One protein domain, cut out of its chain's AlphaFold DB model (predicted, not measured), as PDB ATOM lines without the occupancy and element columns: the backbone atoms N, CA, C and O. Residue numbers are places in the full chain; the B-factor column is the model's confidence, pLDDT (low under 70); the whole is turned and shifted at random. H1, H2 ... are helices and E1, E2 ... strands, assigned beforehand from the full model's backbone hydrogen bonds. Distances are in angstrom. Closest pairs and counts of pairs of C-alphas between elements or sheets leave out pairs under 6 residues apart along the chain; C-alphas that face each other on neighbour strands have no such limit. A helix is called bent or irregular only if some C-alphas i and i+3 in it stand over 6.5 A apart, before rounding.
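Overview. This is residues 245 to 295 of the 398 residues of the protein "Sushi domain-containing protein" of Penaeus vannamei (UniProt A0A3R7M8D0). A narrow ribbon of three antiparallel strands is drawn out lengthwise: the long, bent strand E3 runs through it, with E1 beside its first part and E4 folded back beside its last part as a hairpin. The turn of that hairpin makes one tip of the ribbon, the loop that holds the short strand E2 makes the other, and the small helix H1 packs by the beginning of E1, while residues 290 to 295 run on past E4 toward the E2 end. The printed part has 51 residues with one named helix and four named strands, in the order H1, E1, E2, E3, E4; the sheet runs E1, E3, E4, antiparallel throughout, and the class is mostly strand. The whole is only just loose, close to compact, with a radius of gyration of the C-alphas of 11.9 A, and flat, with spans of 38 by 22 by 11 A.

Arrangement. The inner strand of the sheet is E3, residues 274 to 282, which bends by 54 degrees at residue 279. Its pairing is staggered: residues 274 to 278 pair with E1, residues 257 to 261, and residues 278 to 282 pair with E4, residues 285 to 289. E1 and E3 are antiparallel, with 152 degrees between their N-to-C directions. The C-alphas of Lys 257 and Thr 278 face each other at 4.5 A, and N 258 and O 277 are within hydrogen-bond range at 2.8 A, as are N 275 and O 260 at 2.8 A. E3 and E4 form a hairpin, antiparallel at 163 degrees. Across this pair N 280 and O 287 are within hydrogen-bond range at 2.9 A, and N 289 and O 278 at 2.9 A. E1 and E4 are the edge strands and are only just apart, their closest C-alphas 8.2 A from each other. H1, residues 249 to 252, is on the sheet at a height of 8.3 A. It is only just over E1, with 3 of its 4 C-alphas falling on that strand. The closest C-alphas of H1 and E1 are those of Ser 251 and Lys 257, 4.8 A apart; those of H1 and E3 are Leu 252 and Cys 279, 6.6 A apart. H1 is too short for any pair of O i and N i+4 inside it, and its one O i to N i+3 pair is within hydrogen-bond range. E2, residues 266 to 268, pairs with no named strand and is apart from H1, E1 and E4. The closest C-alphas of E2 and E3 are those of Ala 267 and Leu 274, 7.7 A apart.

Along the chain. E3, from Leu 274 to Asp 282, is the longest strand, 23.3 A from C-alpha 274 at (-38.194, 7.685, -8.876) to C-alpha 282 at (-27.290, 2.424, -28.758). E1, from Lys 257 to Met 261, measures 12.9 A, and E4, from Ala 285 to Leu 289, 11.6 A, ending with C-alpha 289 at (-30.336, 4.714, -20.703). E2, from Met 266 to Thr 268, measures 7.2 A. H1 begins with C-alpha 249 at (-34.644, -10.219, -13.723); it is neither bent nor irregular, but only just: C-alphas 249 and 252 are 6.0 A apart.

Size, cuts and confidence. The two C-alphas farthest apart are those of Ser 265 and Gly 284, at 38.6 A. The first and last printed C-alphas, those of Asn 245 and Pro 295, are 12.9 A apart. The printed part has no cut, and the four links between the named elements are tight, with 2 residues between E3 and E4 and 5 between E2 and E3. The mean pLDDT of the printed part is 96.1, and no printed residue is under 70.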
ATOM      1  N   ASN A 245     -32.561   0.114  -5.263       97.06
ATOM      2  CA  ASN A 245     -32.854  -0.535  -6.538       97.06
ATOM      3  C   ASN A 245     -34.005  -1.538  -6.355       97.06
ATOM      4  O   ASN A 245     -33.910  -2.446  -5.531       97.06
ATOM      5  N   THR A 246     -35.077  -1.379  -7.130       94.75
ATOM      6  CA  THR A 246     -36.283  -2.228  -7.082       94.75
ATOM      7  C   THR A 246     -36.471  -3.084  -8.343       94.75
ATOM      8  O   THR A 246     -37.562  -3.597  -8.580       94.75
ATOM      9  N   SER A 247     -35.425  -3.238  -9.164       93.62
ATOM     10  CA  SER A 247     -35.447  -4.052 -10.386       93.62
ATOM     11  C   SER A 247     -35.530  -5.557 -10.131       93.62
ATOM     12  O   SER A 247     -35.006  -6.066  -9.140       93.62
ATOM     13  N   ASP A 248     -36.089  -6.273 -11.101       94.31
ATOM     14  CA  ASP A 248     -36.135  -7.733 -11.176       94.31
ATOM     15  C   ASP A 248     -35.298  -8.272 -12.358       94.31
ATOM     16  O   ASP A 248     -34.631  -7.520 -13.072       94.31
ATOM     17  N   SER A 249     -35.335  -9.587 -12.589       94.19
ATOM     18  CA  SER A 249     -34.644 -10.219 -13.723       94.19
ATOM     19  C   SER A 249     -35.172  -9.767 -15.090       94.19
ATOM     20  O   SER A 249     -34.432  -9.794 -16.068       94.19
ATOM     21  N   GLU A 250     -36.425  -9.304 -15.183       96.31
ATOM     22  CA  GLU A 250     -37.008  -8.818 -16.442       96.31
ATOM     23  C   GLU A 250     -36.368  -7.504 -16.914       96.31
ATOM     24  O   GLU A 250     -36.465  -7.130 -18.086       96.31
ATOM     25  N   SER A 251     -35.655  -6.828 -16.016       97.00
ATOM     26  CA  SER A 251     -34.998  -5.550 -16.273       97.00
ATOM     27  C   SER A 251     -33.765  -5.665 -17.180       97.00
ATOM     28  O   SER A 251     -33.368  -4.669 -17.782       97.00
ATOM     29  N   LEU A 252     -33.171  -6.860 -17.308       96.81
ATOM     30  CA  LEU A 252     -31.942  -7.105 -18.083       96.81
ATOM     31  C   LEU A 252     -32.193  -7.376 -19.580       96.81
ATOM     32  O   LEU A 252     -31.264  -7.392 -20.392       96.81
ATOM     33  N   PHE A 253     -33.448  -7.598 -19.964       97.62
ATOM     34  CA  PHE A 253     -33.840  -7.805 -21.358       97.62
ATOM     35  C   PHE A 253     -34.034  -6.472 -22.082       97.62
ATOM     36  O   PHE A 253     -34.324  -5.454 -21.458       97.62
ATOM     37  N   LEU A 254     -33.946  -6.475 -23.416       97.44
ATOM     38  CA  LEU A 254     -34.181  -5.274 -24.221       97.44
ATOM     39  C   LEU A 254     -35.577  -4.683 -23.948       97.44
ATOM     40  O   LEU A 254     -36.581  -5.393 -24.013       97.44
ATOM     41  N   GLY A 255     -35.635  -3.388 -23.638       96.44
ATOM     42  CA  GLY A 255     -36.845  -2.682 -23.203       96.44
ATOM     43  C   GLY A 255     -37.194  -2.853 -21.717       96.44
ATOM     44  O   GLY A 255     -38.120  -2.195 -21.237       96.44
ATOM     45  N   GLY A 256     -36.463  -3.700 -20.986       97.06
ATOM     46  CA  GLY A 256     -36.561  -3.858 -19.537       97.06
ATOM     47  C   GLY A 256     -36.222  -2.563 -18.801       97.06
ATOM     48  O   GLY A 256     -35.491  -1.713 -19.316       97.06
ATOM     49  N   LYS A 257     -36.786  -2.380 -17.603       97.94
ATOM     50  CA  LYS A 257     -36.673  -1.134 -16.833       97.94
ATOM     51  C   LYS A 257     -36.139  -1.391 -15.434       97.94
ATOM     52  O   LYS A 257     -36.756  -2.123 -14.674       97.94
ATOM     53  N   VAL A 258     -35.053  -0.716 -15.081       97.88
ATOM     54  CA  VAL A 258     -34.517  -0.664 -13.720       97.88
ATOM     55  C   VAL A 258     -35.040   0.591 -13.035       97.88
ATOM     56  O   VAL A 258     -34.946   1.691 -13.579       97.88
ATOM     57  N   ASN A 259     -35.564   0.423 -11.826       97.75
ATOM     58  CA  ASN A 259     -36.167   1.492 -11.044       97.75
ATOM     59  C   ASN A 259     -35.315   1.785  -9.804       97.75
ATOM     60  O   ASN A 259     -35.143   0.911  -8.950       97.75
ATOM     61  N   PHE A 260     -34.843   3.025  -9.683       98.06
ATOM     62  CA  PHE A 260     -34.133   3.529  -8.510       98.06
ATOM     63  C   PHE A 260     -34.998   4.527  -7.758       98.06
ATOM     64  O   PHE A 260     -35.486   5.495  -8.339       98.06
ATOM     65  N   MET A 261     -35.169   4.303  -6.462       98.06
ATOM     66  CA  MET A 261     -35.997   5.140  -5.604       98.06
ATOM     67  C   MET A 261     -35.125   5.871  -4.590       98.06
ATOM     68  O   MET A 261     -34.306   5.253  -3.903       98.06
ATOM     69  N   CYS A 262     -35.296   7.188  -4.513       97.25
ATOM     70  CA  CYS A 262     -34.668   7.999  -3.481       97.25
ATOM     71  C   CYS A 262     -35.194   7.613  -2.087       97.25
ATOM     72  O   CYS A 262     -36.313   7.100  -1.973       97.25
ATOM     73  N   PRO A 263     -34.416   7.870  -1.018       95.69
ATOM     74  CA  PRO A 263     -34.923   7.793   0.347       95.69
ATOM     75  C   PRO A 263     -36.208   8.617   0.527       95.69
ATOM     76  O   PRO A 263     -36.422   9.577  -0.221       95.69
ATOM     77  N   PRO A 264     -37.048   8.292   1.526       92.94
ATOM     78  CA  PRO A 264     -38.220   9.097   1.856       92.94
ATOM     79  C   PRO A 264     -37.879  10.588   1.970       92.94
ATOM     80  O   PRO A 264     -36.836  10.956   2.512       92.94
ATOM     81  N   SER A 265     -38.749  11.435   1.418       91.38
ATOM     82  CA  SER A 265     -38.594  12.896   1.373       91.38
ATOM     83  C   SER A 265     -37.386  13.425   0.592       91.38
ATOM     84  O   SER A 265     -37.201  14.642   0.528       91.38
ATOM     85  N   MET A 266     -36.592  12.560  -0.050       95.19
ATOM     86  CA  MET A 266     -35.521  12.958  -0.961       95.19
ATOM     87  C   MET A 266     -35.930  12.850  -2.429       95.19
ATOM     88  O   MET A 266     -36.767  12.036  -2.819       95.19
ATOM     89  N   ALA A 267     -35.273  13.646  -3.266       96.62
ATOM     90  CA  ALA A 267     -35.401  13.590  -4.712       96.62
ATOM     91  C   ALA A 267     -34.079  13.952  -5.405       96.62
ATOM     92  O   ALA A 267     -33.129  14.440  -4.783       96.62
ATOM     93  N   THR A 268     -34.019  13.728  -6.716       96.75
ATOM     94  CA  THR A 268     -32.980  14.299  -7.580       96.75
ATOM     95  C   THR A 268     -33.087  15.828  -7.634       96.75
ATOM     96  O   THR A 268     -34.095  16.419  -7.243       96.75
ATOM     97  N   ALA A 269     -32.081  16.494  -8.205       94.19
ATOM     98  CA  ALA A 269     -32.123  17.942  -8.447       94.19
ATOM     99  C   ALA A 269     -33.306  18.386  -9.338       94.19
ATOM    100  O   ALA A 269     -33.701  19.550  -9.309       94.19
ATOM    101  N   THR A 270     -33.877  17.465 -10.120       94.56
ATOM    102  CA  THR A 270     -35.071  17.668 -10.956       94.56
ATOM    103  C   THR A 270     -36.379  17.310 -10.239       94.56
ATOM    104  O   THR A 270     -37.434  17.291 -10.870       94.56
ATOM    105  N   LEU A 271     -36.327  17.074  -8.923       94.75
ATOM    106  CA  LEU A 271     -37.451  16.697  -8.061       94.75
ATOM    107  C   LEU A 271     -38.071  15.332  -8.395       94.75
ATOM    108  O   LEU A 271     -39.239  15.087  -8.093       94.75
ATOM    109  N   ALA A 272     -37.297  14.418  -8.988       96.12
ATOM    110  CA  ALA A 272     -37.732  13.043  -9.197       96.12
ATOM    111  C   ALA A 272     -37.377  12.175  -7.981       96.12
ATOM    112  O   ALA A 272     -36.207  12.026  -7.632       96.12
ATOM    113  N   SER A 273     -38.381  11.572  -7.347       96.06
ATOM    114  CA  SER A 273     -38.186  10.556  -6.301       96.06
ATOM    115  C   SER A 273     -37.957   9.151  -6.873       96.06
ATOM    116  O   SER A 273     -37.391   8.289  -6.200       96.06
ATOM    117  N   LEU A 274     -38.363   8.927  -8.127       97.50
ATOM    118  CA  LEU A 274     -38.194   7.685  -8.876       97.50
ATOM    119  C   LEU A 274     -37.435   7.962 -10.174       97.50
ATOM    120  O   LEU A 274     -37.853   8.786 -10.987       97.50
ATOM    121  N   GLN A 275     -36.355   7.222 -10.389       97.94
ATOM    122  CA  GLN A 275     -35.565   7.238 -11.612       97.94
ATOM    123  C   GLN A 275     -35.734   5.908 -12.340       97.94
ATOM    124  O   GLN A 275     -35.682   4.844 -11.722       97.94
ATOM    125  N   VAL A 276     -35.933   5.969 -13.657       98.19
ATOM    126  CA  VAL A 276     -36.178   4.789 -14.492       98.19
ATOM    127  C   VAL A 276     -35.122   4.721 -15.583       98.19
ATOM    128  O   VAL A 276     -35.049   5.599 -16.441       98.19
ATOM    129  N   LEU A 277     -34.325   3.659 -15.560       97.94
ATOM    130  CA  LEU A 277     -33.325   3.347 -16.571       97.94
ATOM    131  C   LEU A 277     -33.874   2.243 -17.475       97.94
ATOM    132  O   LEU A 277     -34.350   1.225 -16.982       97.94
ATOM    133  N   THR A 278     -33.820   2.424 -18.793       98.00
ATOM    134  CA  THR A 278     -34.349   1.446 -19.758       98.00
ATOM    135  C   THR A 278     -33.207   0.749 -20.488       98.00
ATOM    136  O   THR A 278     -32.336   1.419 -21.039       98.00
ATOM    137  N   CYS A 279     -33.204  -0.584 -20.504       98.06
ATOM    138  CA  CYS A 279     -32.274  -1.369 -21.306       98.06
ATOM    139  C   CYS A 279     -32.578  -1.142 -22.789       98.06
ATOM    140  O   CYS A 279     -33.687  -1.404 -23.258       98.06
ATOM    141  N   SER A 280     -31.609  -0.628 -23.534       97.19
ATOM    142  CA  SER A 280     -31.784  -0.201 -24.921       97.19
ATOM    143  C   SER A 280     -30.539  -0.502 -25.745       97.19
ATOM    144  O   SER A 280     -29.477  -0.803 -25.199       97.19
ATOM    145  N   GLU A 281     -30.687  -0.452 -27.064       95.56
ATOM    146  CA  GLU A 281     -29.577  -0.550 -28.003       95.56
ATOM    147  C   GLU A 281     -29.169   0.860 -28.435       95.56
ATOM    148  O   GLU A 281     -29.996   1.616 -28.950       95.56
ATOM    149  N   ASP A 282     -27.900   1.205 -28.238       93.00
ATOM    150  CA  ASP A 282     -27.290   2.424 -28.758       93.00
ATOM    151  C   ASP A 282     -26.052   2.051 -29.573       93.00
ATOM    152  O   ASP A 282     -25.100   1.452 -29.069       93.00
ATOM    153  N   SER A 283     -26.070   2.398 -30.861       90.88
ATOM    154  CA  SER A 283     -24.923   2.241 -31.761       90.88
ATOM    155  C   SER A 283     -24.350   0.809 -31.813       90.88
ATOM    156  O   SER A 283     -23.146   0.619 -31.981       90.88
ATOM    157  N   GLY A 284     -25.219  -0.204 -31.684       90.31
ATOM    158  CA  GLY A 284     -24.862  -1.629 -31.704       90.31
ATOM    159  C   GLY A 284     -24.374  -2.198 -30.366       90.31
ATOM    160  O   GLY A 284     -23.966  -3.358 -30.314       90.31
ATOM    161  N   ALA A 285     -24.406  -1.410 -29.288       94.12
ATOM    162  CA  ALA A 285     -24.155  -1.866 -27.926       94.12
ATOM    163  C   ALA A 285     -25.443  -1.816 -27.097       94.12
ATOM    164  O   ALA A 285     -26.272  -0.921 -27.259       94.12
ATOM    165  N   PHE A 286     -25.599  -2.769 -26.182       96.69
ATOM    166  CA  PHE A 286     -26.730  -2.811 -25.261       96.69
ATOM    167  C   PHE A 286     -26.336  -2.196 -23.926       96.69
ATOM    168  O   PHE A 286     -25.282  -2.512 -23.371       96.69
ATOM    169  N   GLY A 287     -27.187  -1.318 -23.406       96.75
ATOM    170  CA  GLY A 287     -26.950  -0.649 -22.137       96.75
ATOM    171  C   GLY A 287     -28.188   0.054 -21.606       96.75
ATOM    172  O   GLY A 287     -29.183   0.257 -22.306       96.75
ATOM    173  N   PHE A 288     -28.125   0.426 -20.334       97.69
ATOM    174  CA  PHE A 288     -29.171   1.214 -19.705       97.69
ATOM    175  C   PHE A 288     -29.063   2.684 -20.111       97.69
ATOM    176  O   PHE A 288     -27.979   3.266 -20.082       97.69
ATOM    177  N   LEU A 289     -30.199   3.280 -20.473       96.56
ATOM    178  CA  LEU A 289     -30.336   4.714 -20.703       96.56
ATOM    179  C   LEU A 289     -31.338   5.313 -19.698       96.56
ATOM    180  O   LEU A 289     -32.474   4.829 -19.629       96.56
ATOM    181  N   PRO A 290     -30.953   6.360 -18.938       96.31
ATOM    182  CA  PRO A 290     -29.608   6.957 -18.870       96.31
ATOM    183  C   PRO A 290     -28.539   5.985 -18.328       96.31
ATOM    184  O   PRO A 290     -28.860   5.030 -17.630       96.31
ATOM    185  N   GLN A 291     -27.259   6.221 -18.648       94.94
ATOM    186  CA  GLN A 291     -26.155   5.329 -18.234       94.94
ATOM    187  C   GLN A 291     -25.796   5.434 -16.744       94.94
ATOM    188  O   GLN A 291     -25.079   4.586 -16.218       94.94
ATOM    189  N   GLN A 292     -26.251   6.488 -16.068       96.06
ATOM    190  CA  GLN A 292     -25.950   6.753 -14.667       96.06
ATOM    191  C   GLN A 292     -27.233   7.070 -13.911       96.06
ATOM    192  O   GLN A 292     -28.157   7.673 -14.458       96.06
ATOM    193  N   VAL A 293     -27.252   6.669 -12.643       97.56
ATOM    194  CA  VAL A 293     -28.290   7.047 -11.686       97.56
ATOM    195  C   VAL A 293     -27.918   8.407 -11.114       97.56
ATOM    196  O   VAL A 293     -26.803   8.596 -10.621       97.56
ATOM    197  N   GLU A 294     -28.838   9.361 -11.180       97.19
ATOM    198  CA  GLU A 294     -28.647  10.676 -10.588       97.19
ATOM    199  C   GLU A 294     -28.648  10.574  -9.054       97.19
ATOM    200  O   GLU A 294     -29.419   9.803  -8.470       97.19
ATOM    201  N   PRO A 295     -27.802  11.343  -8.355       96.81
ATOM    202  CA  PRO A 295     -27.833  11.379  -6.901       96.81
ATOM    203  C   PRO A 295     -29.102  12.084  -6.396       96.81
ATOM    204  O   PRO A 295     -29.547  13.088  -6.958       96.81
TER     205      PRO A 295